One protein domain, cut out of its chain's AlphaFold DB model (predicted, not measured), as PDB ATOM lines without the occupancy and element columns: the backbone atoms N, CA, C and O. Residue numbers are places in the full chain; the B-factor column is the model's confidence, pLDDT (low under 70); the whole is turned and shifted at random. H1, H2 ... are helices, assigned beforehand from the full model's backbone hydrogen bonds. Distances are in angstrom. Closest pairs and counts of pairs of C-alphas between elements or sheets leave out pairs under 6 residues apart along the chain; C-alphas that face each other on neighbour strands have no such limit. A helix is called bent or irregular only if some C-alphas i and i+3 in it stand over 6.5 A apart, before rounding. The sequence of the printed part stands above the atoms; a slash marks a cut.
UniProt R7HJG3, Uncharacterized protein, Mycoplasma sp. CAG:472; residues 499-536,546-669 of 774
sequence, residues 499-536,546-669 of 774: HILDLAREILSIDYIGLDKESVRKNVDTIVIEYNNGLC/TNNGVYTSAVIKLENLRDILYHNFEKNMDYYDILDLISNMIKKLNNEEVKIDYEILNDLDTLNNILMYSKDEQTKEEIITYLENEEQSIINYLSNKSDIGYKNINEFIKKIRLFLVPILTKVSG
ATOM      1  N   HIS A 499      96.833 123.344 122.525       76.12
ATOM      2  CA  HIS A 499      95.843 122.428 123.098       76.12
ATOM      3  C   HIS A 499      96.218 121.937 124.510       76.12
ATOM      4  O   HIS A 499      95.379 121.937 125.412       76.12
ATOM      5  N   ILE A 500      97.482 121.565 124.740       74.38
ATOM      6  CA  ILE A 500      97.970 121.184 126.079       74.38
ATOM      7  C   ILE A 500      97.862 122.354 127.066       74.38
ATOM      8  O   ILE A 500      97.472 122.160 128.219       74.38
ATOM      9  N   LEU A 501      98.189 123.570 126.623       72.06
ATOM     10  CA  LEU A 501      98.106 124.774 127.446       72.06
ATOM     11  C   LEU A 501      96.657 125.121 127.812       72.06
ATOM     12  O   LEU A 501      96.399 125.552 128.937       72.06
ATOM     13  N   ASP A 502      95.718 124.920 126.894       63.19
ATOM     14  CA  ASP A 502      94.299 125.165 127.128       63.19
ATOM     15  C   ASP A 502      93.687 124.147 128.091       63.19
ATOM     16  O   ASP A 502      93.033 124.559 129.049       63.19
ATOM     17  N   LEU A 503      93.985 122.852 127.934       61.50
ATOM     18  CA  LEU A 503      93.588 121.824 128.905       61.50
ATOM     19  C   LEU A 503      94.158 122.116 130.301       61.50
ATOM     20  O   LEU A 503      93.450 122.033 131.304       61.50
ATOM     21  N   ALA A 504      95.430 122.521 130.379       66.94
ATOM     22  CA  ALA A 504      96.055 122.925 131.634       66.94
ATOM     23  C   ALA A 504      95.333 124.124 132.277       66.94
ATOM     24  O   ALA A 504      95.083 124.124 133.482       66.94
ATOM     25  N   ARG A 505      94.961 125.140 131.489       67.06
ATOM     26  CA  ARG A 505      94.211 126.311 131.976       67.06
ATOM     27  C   ARG A 505      92.801 125.955 132.429       67.06
ATOM     28  O   ARG A 505      92.365 126.484 133.448       67.06
ATOM     29  N   GLU A 506      92.108 125.088 131.696       66.62
ATOM     30  CA  GLU A 506      90.782 124.590 132.064       66.62
ATOM     31  C   GLU A 506      90.841 123.916 133.438       66.62
ATOM     32  O   GLU A 506      90.126 124.324 134.352       66.62
ATOM     33  N   ILE A 507      91.770 122.976 133.628       64.06
ATOM     34  CA  ILE A 507      91.960 122.261 134.897       64.06
ATOM     35  C   ILE A 507      92.303 123.223 136.039       64.06
ATOM     36  O   ILE A 507      91.743 123.111 137.127       64.06
ATOM     37  N   LEU A 508      93.178 124.206 135.798       69.81
ATOM     38  CA  LEU A 508      93.540 125.222 136.797       69.81
ATOM     39  C   LEU A 508      92.389 126.182 137.141       69.81
ATOM     40  O   LEU A 508      92.448 126.854 138.172       69.81
ATOM     41  N   SER A 509      91.373 126.278 136.283       64.75
ATOM     42  CA  SER A 509      90.187 127.106 136.517       64.75
ATOM     43  C   SER A 509      89.110 126.410 137.352       64.75
ATOM     44  O   SER A 509      88.241 127.100 137.886       64.75
ATOM     45  N   ILE A 510      89.179 125.080 137.499       66.88
ATOM     46  CA  ILE A 510      88.262 124.314 138.350       66.88
ATOM     47  C   ILE A 510      88.450 124.755 139.804       66.88
ATOM     48  O   ILE A 510      89.567 124.790 140.329       66.88
ATOM     49  N   ASP A 511      87.342 125.100 140.458       73.62
ATOM     50  CA  ASP A 511      87.329 125.584 141.832       73.62
ATOM     51  C   ASP A 511      86.088 125.088 142.572       73.62
ATOM     52  O   ASP A 511      84.970 125.218 142.075       73.62
ATOM     53  N   TYR A 512      86.294 124.516 143.756       75.19
ATOM     54  CA  TYR A 512      85.240 124.126 144.686       75.19
ATOM     55  C   TYR A 512      85.794 124.028 146.111       75.19
ATOM     56  O   TYR A 512      86.996 123.848 146.326       75.19
ATOM     57  N   ILE A 513      84.907 124.146 147.103       73.56
ATOM     58  CA  ILE A 513      85.264 124.069 148.525       73.56
ATOM     59  C   ILE A 513      85.878 122.694 148.824       73.56
ATOM     60  O   ILE A 513      85.277 121.668 148.526       73.56
ATOM     61  N   GLY A 514      87.076 122.677 149.415       75.69
ATOM     62  CA  GLY A 514      87.830 121.452 149.707       75.69
ATOM     63  C   GLY A 514      88.872 121.059 148.651       75.69
ATOM     64  O   GLY A 514      89.651 120.136 148.886       75.69
ATOM     65  N   LEU A 515      88.954 121.772 147.519       82.88
ATOM     66  CA  LEU A 515      89.973 121.527 146.497       82.88
ATOM     67  C   LEU A 515      91.351 122.082 146.897       82.88
ATOM     68  O   LEU A 515      91.526 123.288 147.078       82.88
ATOM     69  N   ASP A 516      92.371 121.220 146.928       85.44
ATOM     70  CA  ASP A 516      93.770 121.649 147.036       85.44
ATOM     71  C   ASP A 516      94.290 122.147 145.677       85.44
ATOM     72  O   ASP A 516      94.849 121.395 144.870       85.44
ATOM     73  N   LYS A 517      94.113 123.448 145.423       83.12
ATOM     74  CA  LYS A 517      94.593 124.096 144.194       83.12
ATOM     75  C   LYS A 517      96.101 123.993 143.996       83.12
ATOM     76  O   LYS A 517      96.555 123.998 142.852       83.12
ATOM     77  N   GLU A 518      96.887 123.921 145.067       86.56
ATOM     78  CA  GLU A 518      98.339 123.821 144.944       86.56
ATOM     79  C   GLU A 518      98.742 122.427 144.452       86.56
ATOM     80  O   GLU A 518      99.592 122.304 143.569       86.56
ATOM     81  N   SER A 519      98.080 121.383 144.955       89.50
ATOM     82  CA  SER A 519      98.233 120.010 144.462       89.50
ATOM     83  C   SER A 519      97.805 119.872 142.997       89.50
ATOM     84  O   SER A 519      98.560 119.333 142.185       89.50
ATOM     85  N   VAL A 520      96.651 120.438 142.611       88.19
ATOM     86  CA  VAL A 520      96.205 120.456 141.203       88.19
ATOM     87  C   VAL A 520      97.234 121.145 140.313       88.19
ATOM     88  O   VAL A 520      97.621 120.596 139.281       88.19
ATOM     89  N   ARG A 521      97.735 122.311 140.736       89.25
ATOM     90  CA  ARG A 521      98.758 123.049 139.995       89.25
ATOM     91  C   ARG A 521     100.040 122.245 139.823       89.25
ATOM     92  O   ARG A 521     100.529 122.150 138.705       89.25
ATOM     93  N   LYS A 522     100.534 121.598 140.883       92.62
ATOM     94  CA  LYS A 522     101.715 120.719 140.817       92.62
ATOM     95  C   LYS A 522     101.520 119.551 139.847       92.62
ATOM     96  O   LYS A 522     102.448 119.223 139.108       92.62
ATOM     97  N   ASN A 523     100.335 118.943 139.816       92.62
ATOM     98  CA  ASN A 523     100.031 117.848 138.889       92.62
ATOM     99  C   ASN A 523      99.995 118.326 137.431       92.62
ATOM    100  O   ASN A 523     100.597 117.688 136.569       92.62
ATOM    101  N   VAL A 524      99.356 119.470 137.164       90.56
ATOM    102  CA  VAL A 524      99.349 120.098 135.832       90.56
ATOM    103  C   VAL A 524     100.771 120.455 135.397       90.56
ATOM    104  O   VAL A 524     101.194 120.054 134.313       90.56
ATOM    105  N   ASP A 525     101.536 121.132 136.257       90.38
ATOM    106  CA  ASP A 525     102.920 121.523 135.979       90.38
ATOM    107  C   ASP A 525     103.795 120.295 135.684       90.38
ATOM    108  O   ASP A 525     104.581 120.312 134.740       90.38
ATOM    109  N   THR A 526     103.618 119.198 136.428       93.88
ATOM    110  CA  THR A 526     104.336 117.933 136.194       93.88
ATOM    111  C   THR A 526     104.051 117.377 134.799       93.88
ATOM    112  O   THR A 526     104.988 117.057 134.068       93.88
ATOM    113  N   ILE A 527     102.779 117.314 134.392       90.50
ATOM    114  CA  ILE A 527     102.387 116.795 133.072       90.50
ATOM    115  C   ILE A 527     102.927 117.694 131.947       90.50
ATOM    116  O   ILE A 527     103.430 117.196 130.938       90.50
ATOM    117  N   VAL A 528     102.881 119.018 132.125       88.12
ATOM    118  CA  VAL A 528     103.404 119.987 131.147       88.12
ATOM    119  C   VAL A 528     104.932 119.910 131.041       88.12
ATOM    120  O   VAL A 528     105.480 119.972 129.940       88.12
ATOM    121  N   ILE A 529     105.644 119.733 132.159       86.88
ATOM    122  CA  ILE A 529     107.100 119.535 132.172       86.88
ATOM    123  C   ILE A 529     107.476 118.228 131.464       86.88
ATOM    124  O   ILE A 529     108.399 118.227 130.649       86.88
ATOM    125  N   GLU A 530     106.764 117.128 131.726       88.19
ATOM    126  CA  GLU A 530     106.969 115.850 131.031       88.19
ATOM    127  C   GLU A 530     106.752 115.979 129.520       88.19
ATOM    128  O   GLU A 530     107.574 115.491 128.741       88.19
ATOM    129  N   TYR A 531     105.688 116.673 129.105       88.00
ATOM    130  CA  TYR A 531     105.421 116.972 127.700       88.00
ATOM    131  C   TYR A 531     106.593 117.731 127.066       88.00
ATOM    132  O   TYR A 531     107.156 117.273 126.075       88.00
ATOM    133  N   ASN A 532     107.019 118.841 127.675       83.06
ATOM    134  CA  ASN A 532     108.102 119.676 127.148       83.06
ATOM    135  C   ASN A 532     109.441 118.926 127.065       83.06
ATOM    136  O   ASN A 532     110.166 119.070 126.079       83.06
ATOM    137  N   ASN A 533     109.763 118.110 128.071       84.88
ATOM    138  CA  ASN A 533     111.004 117.334 128.113       84.88
ATOM    139  C   ASN A 533     110.993 116.129 127.158       84.88
ATOM    140  O   ASN A 533     112.058 115.675 126.741       84.88
ATOM    141  N   GLY A 534     109.812 115.604 126.816       79.81
ATOM    142  CA  GLY A 534     109.653 114.484 125.887       79.81
ATOM    143  C   GLY A 534     109.791 114.864 124.408       79.81
ATOM    144  O   GLY A 534     109.986 113.980 123.573       79.81
ATOM    145  N   LEU A 535     109.705 116.154 124.061       80.44
ATOM    146  CA  LEU A 535     109.796 116.623 122.675       80.44
ATOM    147  C   LEU A 535     111.229 116.518 122.126       80.44
ATOM    148  O   LEU A 535     112.174 117.088 122.672       80.44
ATOM    149  N   CYS A 536     111.395 115.851 120.980       73.44
ATOM    150  CA  CYS A 536     112.684 115.727 120.294       73.44
ATOM    151  C   CYS A 536     112.764 116.615 119.038       73.44
ATOM    152  O   CYS A 536     111.811 116.716 118.265       73.44
ATOM    153  N   THR A 546     107.433 108.954 119.651       73.31
ATOM    154  CA  THR A 546     107.286 110.074 118.707       73.31
ATOM    155  C   THR A 546     106.738 111.305 119.431       73.31
ATOM    156  O   THR A 546     106.064 111.167 120.455       73.31
ATOM    157  N   ASN A 547     106.947 112.510 118.889       77.00
ATOM    158  CA  ASN A 547     106.343 113.736 119.442       77.00
ATOM    159  C   ASN A 547     104.804 113.633 119.516       77.00
ATOM    160  O   ASN A 547     104.195 114.139 120.454       77.00
ATOM    161  N   ASN A 548     104.179 112.899 118.587       75.69
ATOM    162  CA  ASN A 548     102.745 112.603 118.630       75.69
ATOM    163  C   ASN A 548     102.366 111.669 119.802       75.69
ATOM    164  O   ASN A 548     101.333 111.855 120.443       75.69
ATOM    165  N   GLY A 549     103.217 110.689 120.131       75.81
ATOM    166  CA  GLY A 549     103.047 109.838 121.312       75.81
ATOM    167  C   GLY A 549     103.172 110.614 122.627       75.81
ATOM    168  O   GLY A 549     102.371 110.408 123.536       75.81
ATOM    169  N   VAL A 550     104.124 111.551 122.705       82.38
ATOM    170  CA  VAL A 550     104.303 112.456 123.858       82.38
ATOM    171  C   VAL A 550     103.086 113.368 124.030       82.38
ATOM    172  O   VAL A 550     102.550 113.474 125.131       82.38
ATOM    173  N   TYR A 551     102.594 113.955 122.935       81.19
ATOM    174  CA  TYR A 551     101.361 114.743 122.919       81.19
ATOM    175  C   TYR A 551     100.144 113.934 123.386       81.19
ATOM    176  O   TYR A 551      99.459 114.336 124.322       81.19
ATOM    177  N   THR A 552      99.913 112.761 122.793       76.44
ATOM    178  CA  THR A 552      98.774 111.899 123.150       76.44
ATOM    179  C   THR A 552      98.823 111.492 124.625       76.44
ATOM    180  O   THR A 552      97.800 111.502 125.306       76.44
ATOM    181  N   SER A 553     100.014 111.176 125.152       82.25
ATOM    182  CA  SER A 553     100.186 110.844 126.570       82.25
ATOM    183  C   SER A 553      99.848 112.022 127.488       82.25
ATOM    184  O   SER A 553      99.164 111.824 128.493       82.25
ATOM    185  N   ALA A 554     100.274 113.238 127.138       84.06
ATOM    186  CA  ALA A 554      99.983 114.439 127.913       84.06
ATOM    187  C   ALA A 554      98.484 114.781 127.910       84.06
ATOM    188  O   ALA A 554      97.929 115.042 128.977       84.06
ATOM    189  N   VAL A 555      97.811 114.683 126.754       78.81
ATOM    190  CA  VAL A 555      96.350 114.859 126.653       78.81
ATOM    191  C   VAL A 555      95.627 113.863 127.557       78.81
ATOM    192  O   VAL A 555      94.837 114.282 128.390       78.81
ATOM    193  N   ILE A 556      95.941 112.562 127.474       80.75
ATOM    194  CA  ILE A 556      95.294 111.533 128.308       80.75
ATOM    195  C   ILE A 556      95.483 111.818 129.804       80.75
ATOM    196  O   ILE A 556      94.551 111.652 130.587       80.75
ATOM    197  N   LYS A 557      96.680 112.242 130.230       89.50
ATOM    198  CA  LYS A 557      96.946 112.551 131.644       89.50
ATOM    199  C   LYS A 557      96.170 113.781 132.127       89.50
ATOM    200  O   LYS A 557      95.657 113.747 133.244       89.50
ATOM    201  N   LEU A 558      96.076 114.835 131.313       75.62
ATOM    202  CA  LEU A 558      95.302 116.039 131.641       75.62
ATOM    203  C   LEU A 558      93.798 115.745 131.663       75.62
ATOM    204  O   LEU A 558      93.123 116.107 132.619       75.62
ATOM    205  N   GLU A 559      93.296 115.016 130.671       74.94
ATOM    206  CA  GLU A 559      91.905 114.558 130.594       74.94
ATOM    207  C   GLU A 559      91.514 113.715 131.815       74.94
ATOM    208  O   GLU A 559      90.544 114.021 132.501       74.94
ATOM    209  N   ASN A 560      92.342 112.734 132.191       83.88
ATOM    210  CA  ASN A 560      92.107 111.943 133.399       83.88
ATOM    211  C   ASN A 560      92.111 112.805 134.673       83.88
ATOM    212  O   ASN A 560      91.310 112.571 135.574       83.88
ATOM    213  N   LEU A 561      93.009 113.793 134.774       83.88
ATOM    214  CA  LEU A 561      93.040 114.709 135.917       83.88
ATOM    215  C   LEU A 561      91.757 115.546 135.985       83.88
ATOM    216  O   LEU A 561      91.178 115.687 137.060       83.88
ATOM    217  N   ARG A 562      91.290 116.054 134.841       80.62
ATOM    218  CA  ARG A 562      90.023 116.778 134.721       80.62
ATOM    219  C   ARG A 562      88.842 115.915 135.167       80.62
ATOM    220  O   ARG A 562      88.053 116.351 136.004       80.62
ATOM    221  N   ASP A 563      88.762 114.684 134.672       70.81
ATOM    222  CA  ASP A 563      87.689 113.745 135.007       70.81
ATOM    223  C   ASP A 563      87.680 113.391 136.497       70.81
ATOM    224  O   ASP A 563      86.618 113.364 137.119       70.81
ATOM    225  N   ILE A 564      88.851 113.187 137.110       81.06
ATOM    226  CA  ILE A 564      88.972 112.952 138.559       81.06
ATOM    227  C   ILE A 564      88.451 114.155 139.352       81.06
ATOM    228  O   ILE A 564      87.738 113.977 140.342       81.06
ATOM    229  N   LEU A 565      88.786 115.379 138.933       75.94
ATOM    230  CA  LEU A 565      88.342 116.593 139.615       75.94
ATOM    231  C   LEU A 565      86.825 116.767 139.546       75.94
ATOM    232  O   LEU A 565      86.214 117.069 140.574       75.94
ATOM    233  N   TYR A 566      86.221 116.527 138.381       68.44
ATOM    234  CA  TYR A 566      84.768 116.558 138.232       68.44
ATOM    235  C   TYR A 566      84.082 115.421 138.988       68.44
ATOM    236  O   TYR A 566      83.094 115.663 139.674       68.44
ATOM    237  N   HIS A 567      84.627 114.205 138.945       77.88
ATOM    238  CA  HIS A 567      84.085 113.074 139.692       77.88
ATOM    239  C   HIS A 567      84.098 113.325 141.207       77.88
ATOM    240  O   HIS A 567      83.117 113.044 141.894       77.88
ATOM    241  N   ASN A 568      85.185 113.898 141.733       75.94
ATOM    242  CA  ASN A 568      85.281 114.273 143.143       75.94
ATOM    243  C   ASN A 568      84.271 115.360 143.522       75.94
ATOM    244  O   ASN A 568      83.711 115.311 144.617       75.94
ATOM    245  N   PHE A 569      84.009 116.318 142.633       71.06
ATOM    246  CA  PHE A 569      82.950 117.300 142.838       71.06
ATOM    247  C   PHE A 569      81.564 116.634 142.859       71.06
ATOM    248  O   PHE A 569      80.819 116.809 143.820       71.06
ATOM    249  N   GLU A 570      81.241 115.815 141.852       67.12
ATOM    250  CA  GLU A 570      79.948 115.123 141.736       67.12
ATOM    251  C   GLU A 570      79.663 114.199 142.925       67.12
ATOM    252  O   GLU A 570      78.545 114.171 143.434       67.12
ATOM    253  N   LYS A 571      80.676 113.470 143.404       77.19
ATOM    254  CA  LYS A 571      80.553 112.570 144.557       77.19
ATOM    255  C   LYS A 571      80.162 113.301 145.847       77.19
ATOM    256  O   LYS A 571      79.553 112.689 146.719       77.19
ATOM    257  N   ASN A 572      80.524 114.577 145.975       78.25
ATOM    258  CA  ASN A 572      80.315 115.369 147.184       78.25
ATOM    259  C   ASN A 572      79.145 116.365 147.067       78.25
ATOM    260  O   ASN A 572      79.016 117.246 147.913       78.25
ATOM    261  N   MET A 573      78.295 116.227 146.042       72.69
ATOM    262  CA  MET A 573      77.190 117.150 145.750       72.69
ATOM    263  C   MET A 573      76.272 117.389 146.956       72.69
ATOM    264  O   MET A 573      76.040 118.540 147.317       72.69
ATOM    265  N   ASP A 574      75.876 116.315 147.647       74.75
ATOM    266  CA  ASP A 574      75.009 116.378 148.829       74.75
ATOM    267  C   ASP A 574      75.573 117.275 149.948       74.75
ATOM    268  O   ASP A 574      74.820 117.899 150.692       74.75
ATOM    269  N   TYR A 575      76.899 117.362 150.091       82.06
ATOM    270  CA  TYR A 575      77.537 118.184 151.124       82.06
ATOM    271  C   TYR A 575      77.548 119.668 150.768       82.06
ATOM    272  O   TYR A 575      77.427 120.508 151.658       82.06
ATOM    273  N   TYR A 576      77.651 120.003 149.480       79.75
ATOM    274  CA  TYR A 576      77.488 121.382 149.026       79.75
ATOM    275  C   TYR A 576      76.039 121.855 149.207       79.75
ATOM    276  O   TYR A 576      75.830 122.990 149.627       79.75
ATOM    277  N   ASP A 577      75.059 120.974 148.989       77.31
ATOM    278  CA  ASP A 577      73.646 121.274 149.254       77.31
ATOM    279  C   ASP A 577      73.387 121.507 150.753       77.31
ATOM    280  O   ASP A 577      72.622 122.395 151.131       77.31
ATOM    281  N   ILE A 578      74.066 120.759 151.631       81.06
ATOM    282  CA  ILE A 578      73.998 120.983 153.083       81.06
ATOM    283  C   ILE A 578      74.622 122.331 153.475       81.06
ATOM    284  O   ILE A 578      74.050 123.030 154.309       81.06
ATOM    285  N   LEU A 579      75.761 122.722 152.887       82.88
ATOM    286  CA  LEU A 579      76.377 124.035 153.144       82.88
ATOM    287  C   LEU A 579      75.436 125.185 152.762       82.88
ATOM    288  O   LEU A 579      75.303 126.153 153.513       82.88
ATOM    289  N   ASP A 580      74.746 125.065 151.629       82.31
ATOM    290  CA  ASP A 580      73.754 126.059 151.223       82.31
ATOM    291  C   ASP A 580      72.539 126.085 152.165       82.31
ATOM    292  O   ASP A 580      72.101 127.157 152.592       82.31
ATOM    293  N   LEU A 581      72.040 124.914 152.580       83.81
ATOM    294  CA  LEU A 581      70.982 124.824 153.585       83.81
ATOM    295  C   LEU A 581      71.393 125.509 154.897       83.81
ATOM    296  O   LEU A 581      70.606 126.282 155.436       83.81
ATOM    297  N   ILE A 582      72.617 125.283 155.387       86.12
ATOM    298  CA  ILE A 582      73.153 125.952 156.583       86.12
ATOM    299  C   ILE A 582      73.150 127.473 156.406       86.12
ATOM    300  O   ILE A 582      72.632 128.185 157.267       86.12
ATOM    301  N   SER A 583      73.655 127.972 155.273       86.38
ATOM    302  CA  SER A 583      73.654 129.407 154.959       86.38
ATOM    303  C   SER A 583      72.239 129.993 155.023       86.38
ATOM    304  O   SER A 583      72.004 131.022 155.657       86.38
ATOM    305  N   ASN A 584      71.266 129.299 154.432       85.44
ATOM    306  CA  ASN A 584      69.860 129.694 154.443       85.44
ATOM    307  C   ASN A 584      69.230 129.633 155.843       85.44
ATOM    308  O   ASN A 584      68.448 130.515 156.199       85.44
ATOM    309  N   MET A 585      69.593 128.645 156.661       85.88
ATOM    310  CA  MET A 585      69.154 128.542 158.055       85.88
ATOM    311  C   MET A 585      69.691 129.694 158.916       85.88
ATOM    312  O   MET A 585      68.927 130.284 159.678       85.88
ATOM    313  N   ILE A 586      70.968 130.063 158.763       88.38
ATOM    314  CA  ILE A 586      71.580 131.203 159.469       88.38
ATOM    315  C   ILE A 586      70.908 132.518 159.052       88.38
ATOM    316  O   ILE A 586      70.506 133.307 159.906       88.38
ATOM    317  N   LYS A 587      70.714 132.738 157.744       88.44
ATOM    318  CA  LYS A 587      69.971 133.899 157.220       88.44
ATOM    319  C   LYS A 587      68.569 133.986 157.810       88.44
ATOM    320  O   LYS A 587      68.155 135.052 158.265       88.44
ATOM    321  N   LYS A 588      67.860 132.854 157.858       84.06
ATOM    322  CA  LYS A 588      66.524 132.773 158.447       84.06
ATOM    323  C   LYS A 588      66.561 133.175 159.919       84.06
ATOM    324  O   LYS A 588      65.808 134.061 160.298       84.06
ATOM    325  N   LEU A 589      67.472 132.620 160.726       84.19
ATOM    326  CA  LEU A 589      67.679 133.005 162.135       84.19
ATOM    327  C   LEU A 589      67.961 134.512 162.299       84.19
ATOM    328  O   LEU A 589      67.508 135.131 163.259       84.19
ATOM    329  N   ASN A 590      68.626 135.138 161.326       83.50
ATOM    330  CA  ASN A 590      68.886 136.581 161.279       83.50
ATOM    331  C   ASN A 590      67.740 137.437 160.705       83.50
ATOM    332  O   ASN A 590      67.922 138.637 160.509       83.50
ATOM    333  N   ASN A 591      66.546 136.865 160.513       80.00
ATOM    334  CA  ASN A 591      65.359 137.523 159.950       80.00
ATOM    335  C   ASN A 591      65.540 138.024 158.504       80.00
ATOM    336  O   ASN A 591      64.851 138.952 158.075       80.00
ATOM    337  N   GLU A 592      66.446 137.418 157.736       81.81
ATOM    338  CA  GLU A 592      66.575 137.678 156.302       81.81
ATOM    339  C   GLU A 592      65.536 136.878 155.498       81.81
ATOM    340  O   GLU A 592      65.136 135.768 155.864       81.81
ATOM    341  N   GLU A 593      65.086 137.440 154.373       74.75
ATOM    342  CA  GLU A 593      64.110 136.794 153.493       74.75
ATOM    343  C   GLU A 593      64.780 135.679 152.672       74.75
ATOM    344  O   GLU A 593      65.695 135.922 151.883       74.75
ATOM    345  N   VAL A 594      64.302 134.445 152.839       77.06
ATOM    346  CA  VAL A 594      64.797 133.251 152.137       77.06
ATOM    347  C   VAL A 594      63.609 132.506 151.525       77.06
ATOM    348  O   VAL A 594      62.539 132.435 152.134       77.06
ATOM    349  N   LYS A 595      63.770 131.941 150.319       65.19
ATOM    350  CA  LYS A 595      62.750 131.062 149.720       65.19
ATOM    351  C   LYS A 595      62.638 129.767 150.528       65.19
ATOM    352  O   LYS A 595      63.639 129.120 150.818       65.19
ATOM    353  N   ILE A 596      61.413 129.399 150.890       50.22
ATOM    354  CA  ILE A 596      61.130 128.221 151.708       50.22
ATOM    355  C   ILE A 596      60.954 127.016 150.786       50.22
ATOM    356  O   ILE A 596      59.871 126.810 150.245       50.22
ATOM    357  N   ASP A 597      62.007 126.214 150.650       57.09
ATOM    358  CA  ASP A 597      61.962 124.964 149.878       57.09
ATOM    359  C   ASP A 597      62.151 123.710 150.763       57.09
ATOM    360  O   ASP A 597      61.873 122.594 150.324       57.09
ATOM    361  N   TYR A 598      62.531 123.883 152.039       60.84
ATOM    362  CA  TYR A 598      62.707 122.802 153.020       60.84
ATOM    363  C   TYR A 598      61.870 123.026 154.280       60.84
ATOM    364  O   TYR A 598      61.841 124.124 154.834       60.84
ATOM    365  N   GLU A 599      61.249 121.956 154.782       67.75
ATOM    366  CA  GLU A 599      60.406 121.980 155.987       67.75
ATOM    367  C   GLU A 599      61.153 122.533 157.218       67.75
ATOM    368  O   GLU A 599      60.592 123.322 157.968       67.75
ATOM    369  N   ILE A 600      62.453 122.242 157.362       75.81
ATOM    370  CA  ILE A 600      63.286 122.755 158.467       75.81
ATOM    371  C   ILE A 600      63.377 124.292 158.505       75.81
ATOM    372  O   ILE A 600      63.545 124.872 159.573       75.81
ATOM    373  N   LEU A 601      63.235 124.977 157.363       79.62
ATOM    374  CA  LEU A 601      63.221 126.443 157.321       79.62
ATOM    375  C   LEU A 601      61.900 127.016 157.858       79.62
ATOM    376  O   LEU A 601      61.913 128.114 158.414       79.62
ATOM    377  N   ASN A 602      60.785 126.279 157.746       74.69
ATOM    378  CA  ASN A 602      59.518 126.623 158.408       74.69
ATOM    379  C   ASN A 602      59.600 126.393 159.918       74.69
ATOM    380  O   ASN A 602      59.115 127.219 160.697       74.69
ATOM    381  N   ASP A 603      60.241 125.293 160.325       73.38
ATOM    382  CA  ASP A 603      60.489 124.983 161.736       73.38
ATOM    383  C   ASP A 603      61.289 126.128 162.392       73.38
ATOM    384  O   ASP A 603      60.925 126.619 163.463       73.38
ATOM    385  N   LEU A 604      62.326 126.631 161.707       79.06
ATOM    386  CA  LEU A 604      63.114 127.782 162.162       79.06
ATOM    387  C   LEU A 604      62.345 129.106 162.150       79.06
ATOM    388  O   LEU A 604      62.569 129.931 163.029       79.06
ATOM    389  N   ASP A 605      61.441 129.327 161.195       76.88
ATOM    390  CA  ASP A 605      60.599 130.533 161.175       76.88
ATOM    391  C   ASP A 605      59.683 130.586 162.401       76.88
ATOM    392  O   ASP A 605      59.528 131.612 163.065       76.88
ATOM    393  N   THR A 606      59.114 129.432 162.746       74.00
ATOM    394  CA  THR A 606      58.304 129.264 163.952       74.00
ATOM    395  C   THR A 606      59.144 129.513 165.204       74.00
ATOM    396  O   THR A 606      58.728 130.271 166.080       74.00
ATOM    397  N   LEU A 607      60.354 128.948 165.265       74.75
ATOM    398  CA  LEU A 607      61.284 129.160 166.373       74.75
ATOM    399  C   LEU A 607      61.696 130.632 166.520       74.75
ATOM    400  O   LEU A 607      61.664 131.154 167.628       74.75
ATOM    401  N   ASN A 608      62.014 131.327 165.427       76.50
ATOM    402  CA  ASN A 608      62.340 132.755 165.448       76.50
ATOM    403  C   ASN A 608      61.208 133.608 166.011       76.50
ATOM    404  O   ASN A 608      61.457 134.502 166.818       76.50
ATOM    405  N   ASN A 609      59.966 133.315 165.621       70.75
ATOM    406  CA  ASN A 609      58.805 133.994 166.183       70.75
ATOM    407  C   ASN A 609      58.725 133.767 167.700       70.75
ATOM    408  O   ASN A 609      58.543 134.723 168.449       70.75
ATOM    409  N   ILE A 610      58.928 132.531 168.171       67.19
ATOM    410  CA  ILE A 610      58.941 132.206 169.609       67.19
ATOM    411  C   ILE A 610      60.056 132.969 170.344       67.19
ATOM    412  O   ILE A 610      59.788 133.598 171.368       67.19
ATOM    413  N   LEU A 611      61.281 132.958 169.806       67.88
ATOM    414  CA  LEU A 611      62.447 133.641 170.380       67.88
ATOM    415  C   LEU A 611      62.255 135.163 170.450       67.88
ATOM    416  O   LEU A 611      62.613 135.794 171.445       67.88
ATOM    417  N   MET A 612      61.620 135.750 169.430       66.75
ATOM    418  CA  MET A 612      61.261 137.169 169.404       66.75
ATOM    419  C   MET A 612      60.291 137.530 170.542       66.75
ATOM    420  O   MET A 612      60.448 138.578 171.173       66.75
ATOM    421  N   TYR A 613      59.310 136.670 170.840       58.47
ATOM    422  CA  TYR A 613      58.375 136.886 171.951       58.47
ATOM    423  C   TYR A 613      59.013 136.641 173.328       58.47
ATOM    424  O   TYR A 613      58.667 137.344 174.278       58.47
ATOM    425  N   SER A 614      59.947 135.691 173.450       59.00
ATOM    426  CA  SER A 614      60.636 135.383 174.714       59.00
ATOM    427  C   SER A 614      61.829 136.299 175.025       59.00
ATOM    428  O   SER A 614      62.307 136.296 176.159       59.00
ATOM    429  N   LYS A 615      62.284 137.112 174.055       66.50
ATOM    430  CA  LYS A 615      63.500 137.951 174.127       66.50
ATOM    431  C   LYS A 615      64.777 137.150 174.438       66.50
ATOM    432  O   LYS A 615      65.711 137.684 175.037       66.50
ATOM    433  N   ASP A 616      64.818 135.879 174.043       65.69
ATOM    434  CA  ASP A 616      65.946 134.972 174.281       65.69
ATOM    435  C   ASP A 616      66.929 134.976 173.095       65.69
ATOM    436  O   ASP A 616      67.005 134.035 172.305       65.69
ATOM    437  N   GLU A 617      67.689 136.066 172.966       72.81
ATOM    438  CA  GLU A 617      68.735 136.201 171.936       72.81
ATOM    439  C   GLU A 617      69.901 135.217 172.151       72.81
ATOM    440  O   GLU A 617      70.544 134.793 171.193       72.81
ATOM    441  N   GLN A 618      70.141 134.776 173.392       73.88
ATOM    442  CA  GLN A 618      71.215 133.829 173.708       73.88
ATOM    443  C   GLN A 618      70.988 132.471 173.030       73.88
ATOM    444  O   GLN A 618      71.916 131.874 172.488       73.88
ATOM    445  N   THR A 619      69.748 131.981 173.035       73.62
ATOM    446  CA  THR A 619      69.393 130.725 172.362       73.62
ATOM    447  C   THR A 619      69.537 130.834 170.838       73.62
ATOM    448  O   THR A 619      69.939 129.872 170.184       73.62
ATOM    449  N   LYS A 620      69.272 132.008 170.255       80.69
ATOM    450  CA  LYS A 620      69.513 132.258 168.828       80.69
ATOM    451  C   LYS A 620      71.005 132.185 168.484       80.69
ATOM    452  O   LYS A 620      71.371 131.516 167.517       80.69
ATOM    453  N   GLU A 621      71.861 132.821 169.286       81.00
ATOM    454  CA  GLU A 621      73.322 132.762 169.123       81.00
ATOM    455  C   GLU A 621      73.864 131.328 169.251       81.00
ATOM    456  O   GLU A 621      74.744 130.929 168.486       81.00
ATOM    457  N   GLU A 622      73.307 130.522 170.161       81.19
ATOM    458  CA  GLU A 622      73.672 129.109 170.338       81.19
ATOM    459  C   GLU A 622      73.399 128.274 169.073       81.19
ATOM    460  O   GLU A 622      74.248 127.481 168.657       81.19
ATOM    461  N   ILE A 623      72.254 128.488 168.413       83.06
ATOM    462  CA  ILE A 623      71.899 127.782 167.170       83.06
ATOM    463  C   ILE A 623      72.806 128.213 166.016       83.06
ATOM    464  O   ILE A 623      73.286 127.359 165.272       83.06
ATOM    465  N   ILE A 624      73.064 129.517 165.868       86.19
ATOM    466  CA  ILE A 624      73.967 130.030 164.827       86.19
ATOM    467  C   ILE A 624      75.368 129.446 165.021       86.19
ATOM    468  O   ILE A 624      75.931 128.885 164.085       86.19
ATOM    469  N   THR A 625      75.880 129.460 166.253       86.38
ATOM    470  CA  THR A 625      77.192 128.889 166.586       86.38
ATOM    471  C   THR A 625      77.259 127.395 166.255       86.38
ATOM    472  O   THR A 625      78.270 126.901 165.755       86.38
ATOM    473  N   TYR A 626      76.191 126.636 166.518       86.75
ATOM    474  CA  TYR A 626      76.119 125.227 166.128       86.75
ATOM    475  C   TYR A 626      76.189 125.046 164.604       86.75
ATOM    476  O   TYR A 626      76.949 124.209 164.118       86.75
ATOM    477  N   LEU A 627      75.434 125.850 163.853       89.38
ATOM    478  CA  LEU A 627      75.402 125.808 162.391       89.38
ATOM    479  C   LEU A 627      76.757 126.163 161.765       89.38
ATOM    480  O   LEU A 627      77.208 125.451 160.871       89.38
ATOM    481  N   GLU A 628      77.442 127.187 162.275       90.25
ATOM    482  CA  GLU A 628      78.796 127.567 161.841       90.25
ATOM    483  C   GLU A 628      79.822 126.451 162.117       90.25
ATOM    484  O   GLU A 628      80.695 126.162 161.294       90.25
ATOM    485  N   ASN A 629      79.697 125.751 163.251       86.69
ATOM    486  CA  ASN A 629      80.545 124.594 163.557       86.69
ATOM    487  C   ASN A 629      80.282 123.404 162.615       86.69
ATOM    488  O   ASN A 629      81.222 122.693 162.231       86.69
ATOM    489  N   GLU A 630      79.026 123.169 162.227       88.62
ATOM    490  CA  GLU A 630      78.683 122.157 161.222       88.62
ATOM    491  C   GLU A 630      79.206 122.547 159.834       88.62
ATOM    492  O   GLU A 630      79.796 121.701 159.160       88.62
ATOM    493  N   GLU A 631      79.096 123.821 159.442       89.44
ATOM    494  CA  GLU A 631      79.676 124.355 158.203       89.44
ATOM    495  C   GLU A 631      81.179 124.052 158.138       89.44
ATOM    496  O   GLU A 631      81.677 123.436 157.189       89.44
ATOM    497  N   GLN A 632      81.903 124.382 159.209       88.12
ATOM    498  CA  GLN A 632      83.337 124.135 159.303       88.12
ATOM    499  C   GLN A 632      83.685 122.637 159.281       88.12
ATOM    500  O   GLN A 632      84.711 122.245 158.713       88.12
ATOM    501  N   SER A 633      82.840 121.789 159.870       87.81
ATOM    502  CA  SER A 633      83.008 120.330 159.855       87.81
ATOM    503  C   SER A 633      82.849 119.753 158.447       87.81
ATOM    504  O   SER A 633      83.639 118.896 158.044       87.81
ATOM    505  N   ILE A 634      81.893 120.266 157.667       87.44
ATOM    506  CA  ILE A 634      81.707 119.886 156.262       87.44
ATOM    507  C   ILE A 634      82.891 120.358 155.416       87.44
ATOM    508  O   ILE A 634      83.430 119.575 154.637       87.44
ATOM    509  N   ILE A 635      83.368 121.592 155.607       86.94
ATOM    510  CA  ILE A 635      84.561 122.104 154.911       86.94
ATOM    511  C   ILE A 635      85.784 121.221 155.200       86.94
ATOM    512  O   ILE A 635      86.565 120.907 154.295       86.94
ATOM    513  N   ASN A 636      85.952 120.786 156.451       86.19
ATOM    514  CA  ASN A 636      87.031 119.879 156.837       86.19
ATOM    515  C   ASN A 636      86.883 118.499 156.183       86.19
ATOM    516  O   ASN A 636      87.876 117.971 155.680       86.19
ATOM    517  N   TYR A 637      85.667 117.949 156.119       87.69
ATOM    518  CA  TYR A 637      85.378 116.699 155.409       87.69
ATOM    519  C   TYR A 637      85.694 116.796 153.912       87.69
ATOM    520  O   TYR A 637      86.443 115.975 153.385       87.69
ATOM    521  N   LEU A 638      85.216 117.849 153.242       84.62
ATOM    522  CA  LEU A 638      85.482 118.113 151.823       84.62
ATOM    523  C   LEU A 638      86.977 118.303 151.534       84.62
ATOM    524  O   LEU A 638      87.453 117.971 150.452       84.62
ATOM    525  N   SER A 639      87.733 118.783 152.524       82.62
ATOM    526  CA  SER A 639      89.194 118.907 152.476       82.62
ATOM    527  C   SER A 639      89.939 117.618 152.871       82.62
ATOM    528  O   SER A 639      91.158 117.656 153.039       82.62
ATOM    529  N   ASN A 640      89.239 116.494 153.068       80.69
ATOM    530  CA  ASN A 640      89.765 115.212 153.561       80.69
ATOM    531  C   ASN A 640      90.495 115.295 154.921       80.69
ATOM    532  O   ASN A 640      91.439 114.546 155.173       80.69
ATOM    533  N   LYS A 641      90.089 116.217 155.803       76.25
ATOM    534  CA  LYS A 641      90.700 116.431 157.130       76.25
ATOM    535  C   LYS A 641      89.965 115.721 158.270       76.25
ATOM    536  O   LYS A 641      90.552 115.531 159.332       76.25
ATOM    537  N   SER A 642      88.699 115.358 158.077       81.44
ATOM    538  CA  SER A 642      87.854 114.731 159.100       81.44
ATOM    539  C   SER A 642      86.754 113.881 158.471       81.44
ATOM    540  O   SER A 642      86.379 114.117 157.329       81.44
ATOM    541  N   ASP A 643      86.200 112.940 159.235       79.62
ATOM    542  CA  ASP A 643      84.978 112.220 158.866       79.62
ATOM    543  C   ASP A 643      83.722 113.015 159.254       79.62
ATOM    544  O   ASP A 643      83.766 113.884 160.128       79.62
ATOM    545  N   ILE A 644      82.587 112.687 158.632       84.12
ATOM    546  CA  ILE A 644      81.293 113.319 158.909       84.12
ATOM    547  C   ILE A 644      80.203 112.272 159.156       84.12
ATOM    548  O   ILE A 644      80.165 111.215 158.528       84.12
ATOM    549  N   GLY A 645      79.327 112.547 160.125       76.62
ATOM    550  CA  GLY A 645      78.352 111.581 160.649       76.62
ATOM    551  C   GLY A 645      77.058 111.435 159.843       76.62
ATOM    552  O   GLY A 645      76.138 110.774 160.318       76.62
ATOM    553  N   TYR A 646      76.959 112.063 158.672       81.50
ATOM    554  CA  TYR A 646      75.777 112.054 157.806       81.50
ATOM    555  C   TYR A 646      76.183 112.027 156.334       81.50
ATOM    556  O   TYR A 646      77.254 112.503 155.956       81.50
ATOM    557  N   LYS A 647      75.326 111.442 155.498       78.62
ATOM    558  CA  LYS A 647      75.623 111.201 154.077       78.62
ATOM    559  C   LYS A 647      74.835 112.069 153.109       78.62
ATOM    560  O   LYS A 647      75.192 112.120 151.944       78.62
ATOM    561  N   ASN A 648      73.743 112.675 153.559       77.56
ATOM    562  CA  ASN A 648      72.845 113.456 152.715       77.56
ATOM    563  C   ASN A 648      72.066 114.485 153.541       77.56
ATOM    564  O   ASN A 648      72.050 114.436 154.775       77.56
ATOM    565  N   ILE A 649      71.384 115.386 152.834       77.25
ATOM    566  CA  ILE A 649      70.608 116.482 153.418       77.25
ATOM    567  C   ILE A 649      69.542 116.010 154.417       77.25
ATOM    568  O   ILE A 649      69.347 116.643 155.451       77.25
ATOM    569  N   ASN A 650      68.906 114.858 154.186       74.06
ATOM    570  CA  ASN A 650      67.877 114.335 155.087       74.06
ATOM    571  C   ASN A 650      68.476 113.856 156.415       74.06
ATOM    572  O   ASN A 650      67.911 114.115 157.475       74.06
ATOM    573  N   GLU A 651      69.621 113.171 156.383       78.75
ATOM    574  CA  GLU A 651      70.339 112.772 157.602       78.75
ATOM    575  C   GLU A 651      70.850 113.990 158.388       78.75
ATOM    576  O   GLU A 651      70.774 114.000 159.618       78.75
ATOM    577  N   PHE A 652      71.297 115.039 157.690       83.44
ATOM    578  CA  PHE A 652      71.667 116.309 158.313       83.44
ATOM    579  C   PHE A 652      70.468 117.001 158.980       83.44
ATOM    580  O   PHE A 652      70.538 117.338 160.162       83.44
ATOM    581  N   ILE A 653      69.331 117.125 158.281       76.69
ATOM    582  CA  ILE A 653      68.089 117.688 158.842       76.69
ATOM    583  C   ILE A 653      67.667 116.918 160.100       76.69
ATOM    584  O   ILE A 653      67.308 117.530 161.105       76.69
ATOM    585  N   LYS A 654      67.762 115.581 160.089       70.38
ATOM    586  CA  LYS A 654      67.481 114.754 161.276       70.38
ATOM    587  C   LYS A 654      68.390 115.111 162.453       70.38
ATOM    588  O   LYS A 654      67.900 115.261 163.572       70.38
ATOM    589  N   LYS A 655      69.695 115.261 162.212       79.06
ATOM    590  CA  LYS A 655      70.678 115.638 163.239       79.06
ATOM    591  C   LYS A 655      70.369 117.017 163.834       79.06
ATOM    592  O   LYS A 655      70.385 117.166 165.052       79.06
ATOM    593  N   ILE A 656      70.025 117.988 162.993       77.38
ATOM    594  CA  ILE A 656      69.654 119.338 163.429       77.38
ATOM    595  C   ILE A 656      68.362 119.345 164.235       77.38
ATOM    596  O   ILE A 656      68.313 119.968 165.290       77.38
ATOM    597  N   ARG A 657      67.318 118.636 163.794       72.12
ATOM    598  CA  ARG A 657      66.060 118.555 164.553       72.12
ATOM    599  C   ARG A 657      66.293 118.001 165.957       72.12
ATOM    600  O   ARG A 657      65.777 118.560 166.915       72.12
ATOM    601  N   LEU A 658      67.137 116.973 166.096       64.69
ATOM    602  CA  LEU A 658      67.538 116.448 167.408       64.69
ATOM    603  C   LEU A 658      68.256 117.494 168.276       64.69
ATOM    604  O   LEU A 658      68.062 117.504 169.487       64.69
ATOM    605  N   PHE A 659      69.062 118.370 167.673       70.25
ATOM    606  CA  PHE A 659      69.711 119.478 168.376       70.25
ATOM    607  C   PHE A 659      68.719 120.582 168.790       70.25
ATOM    608  O   PHE A 659      68.836 121.128 169.882       70.25
ATOM    609  N   LEU A 660      67.712 120.878 167.962       67.19
ATOM    610  CA  LEU A 660      66.697 121.897 168.253       67.19
ATOM    611  C   LEU A 660      65.695 121.467 169.336       67.19
ATOM    612  O   LEU A 660      65.063 122.318 169.953       67.19
ATOM    613  N   VAL A 661      65.553 120.167 169.600       62.66
ATOM    614  CA  VAL A 661      64.581 119.630 170.568       62.66
ATOM    615  C   VAL A 661      64.753 120.201 171.988       62.66
ATOM    616  O   VAL A 661      63.794 120.783 172.493       62.66
ATOM    617  N   PRO A 662      65.927 120.120 172.650       55.62
ATOM    618  CA  PRO A 662      66.111 120.707 173.983       55.62
ATOM    619  C   PRO A 662      65.887 122.224 174.011       55.62
ATOM    620  O   PRO A 662      65.405 122.764 175.007       55.62
ATOM    621  N   ILE A 663      66.211 122.900 172.907       62.62
ATOM    622  CA  ILE A 663      66.014 124.338 172.737       62.62
ATOM    623  C   ILE A 663      64.519 124.671 172.709       62.62
ATOM    624  O   ILE A 663      64.077 125.532 173.465       62.62
ATOM    625  N   LEU A 664      63.725 123.939 171.923       59.62
ATOM    626  CA  LEU A 664      62.267 124.077 171.870       59.62
ATOM    627  C   LEU A 664      61.624 123.825 173.242       59.62
ATOM    628  O   LEU A 664      60.756 124.587 173.668       59.62
ATOM    629  N   THR A 665      62.097 122.821 173.984       53.81
ATOM    630  CA  THR A 665      61.642 122.533 175.357       53.81
ATOM    631  C   THR A 665      61.971 123.665 176.337       53.81
ATOM    632  O   THR A 665      61.199 123.931 177.260       53.81
ATOM    633  N   LYS A 666      63.102 124.355 176.142       58.31
ATOM    634  CA  LYS A 666      63.521 125.511 176.950       58.31
ATOM    635  C   LYS A 666      62.665 126.752 176.663       58.31
ATOM    636  O   LYS A 666      62.245 127.415 177.607       58.31
ATOM    637  N   VAL A 667      62.389 127.061 175.392       56.16
ATOM    638  CA  VAL A 667      61.735 128.328 174.988       56.16
ATOM    639  C   VAL A 667      60.203 128.297 175.022       56.16
ATOM    640  O   VAL A 667      59.570 129.347 174.994       56.16
ATOM    641  N   SER A 668      59.593 127.113 175.099       49.06
ATOM    642  CA  SER A 668      58.136 126.924 174.996       49.06
ATOM    643  C   SER A 668      57.350 127.062 176.316       49.06
ATOM    644  O   SER A 668      56.121 126.967 176.323       49.06
ATOM    645  N   GLY A 669      58.019 127.347 177.440       51.41
ATOM    646  CA  GLY A 669      57.365 127.568 178.739       51.41
ATOM    647  C   GLY A 669      56.591 126.350 179.282       51.41
ATOM    648  O   GLY A 669      56.783 125.217 178.850       51.41
TER     649      GLY A 669
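This is residues 499 to 536 and 546 to 669 of the 774 residues of an uncharacterized protein of Mycoplasma sp. CAG:472 (UniProt R7HJG3). The domain is a long rod made of two helical bundles set end to end: three helices, H1 to H3, side by side in one half, and four, H4 to H7, in the other. H3 and H4, with one residue between them, pass from the first bundle to the second. The 162 printed residues hold seven named helices, H1 to H7 in order along the chain, and no named strand, and the class is all helix. The whole is only just loose, close to extended, with a radius of gyration of the C-alphas of 22.8 A and spans of 81 by 29 by 22 A.

H1, residues 499 to 509, begins with C-alpha 499 at (95.843, 122.428, 123.098) and is 15.3 A long from first to last C-alpha. H2, residues 517 to 534, measures 25.6 A. H3, residues 547 to 571, is the longest helix at 36.0 A. H4, residues 573 to 589, begins with C-alpha 573 at (77.190, 117.150, 145.750) and measures 24.7 A. H5, residues 599 to 614, measures 23.0 A, and H6, residues 617 to 638, measures 31.8 A. H7, residues 649 to 667, measures 26.2 A and ends with C-alpha 667 at (61.735, 128.328, 174.988). H7 has a kink of 34 degrees near residue 659 and is only just irregular: C-alphas 659 and 662 are 6.8 A apart.

H1, H2 and H3 form an up-and-down bundle, each running against the one before it in the chain. H1 and H2 are a helical hairpin at a shallow tilt of 10 degrees, their closest C-alphas those of Ala 504 and Val 524, 6.0 A apart. H2 touches H3 at Tyr 531 and Ala 554, with C-alphas 6.0 A apart, and they run opposite ways at a shallow tilt of 14 degrees. H3 and H4 meet only through their link. In the bundle of H4 to H7, H4 touches H6 at a shallow tilt of 16 degrees, opposite ways, with the C-alphas of Ile 586 and Ile 624 closest at 6.0 A. H5 and H7 touch and run the same way, the closest C-alphas being those of Ile 600 and Ile 653, 7.0 A apart. H5 and H6 are a helical hairpin. H6 and H7 are close but not clearly touching. In H1 to H6 every O i to N i+4 pair is within hydrogen-bond range; in H7, 13 of 15 are.

The C-alphas of Cys 536 and Gly 669, the two farthest apart, are 81.3 A from each other. Residues 537 to 545 are not printed, and C-alphas 536 and 546 are 8.0 A apart across the cut. Of the links that are printed whole, none is long. The mean pLDDT of the printed part is 77.1, and 34 residues are under 70, among them 502 to 510, 610 to 616 and 660 to 669.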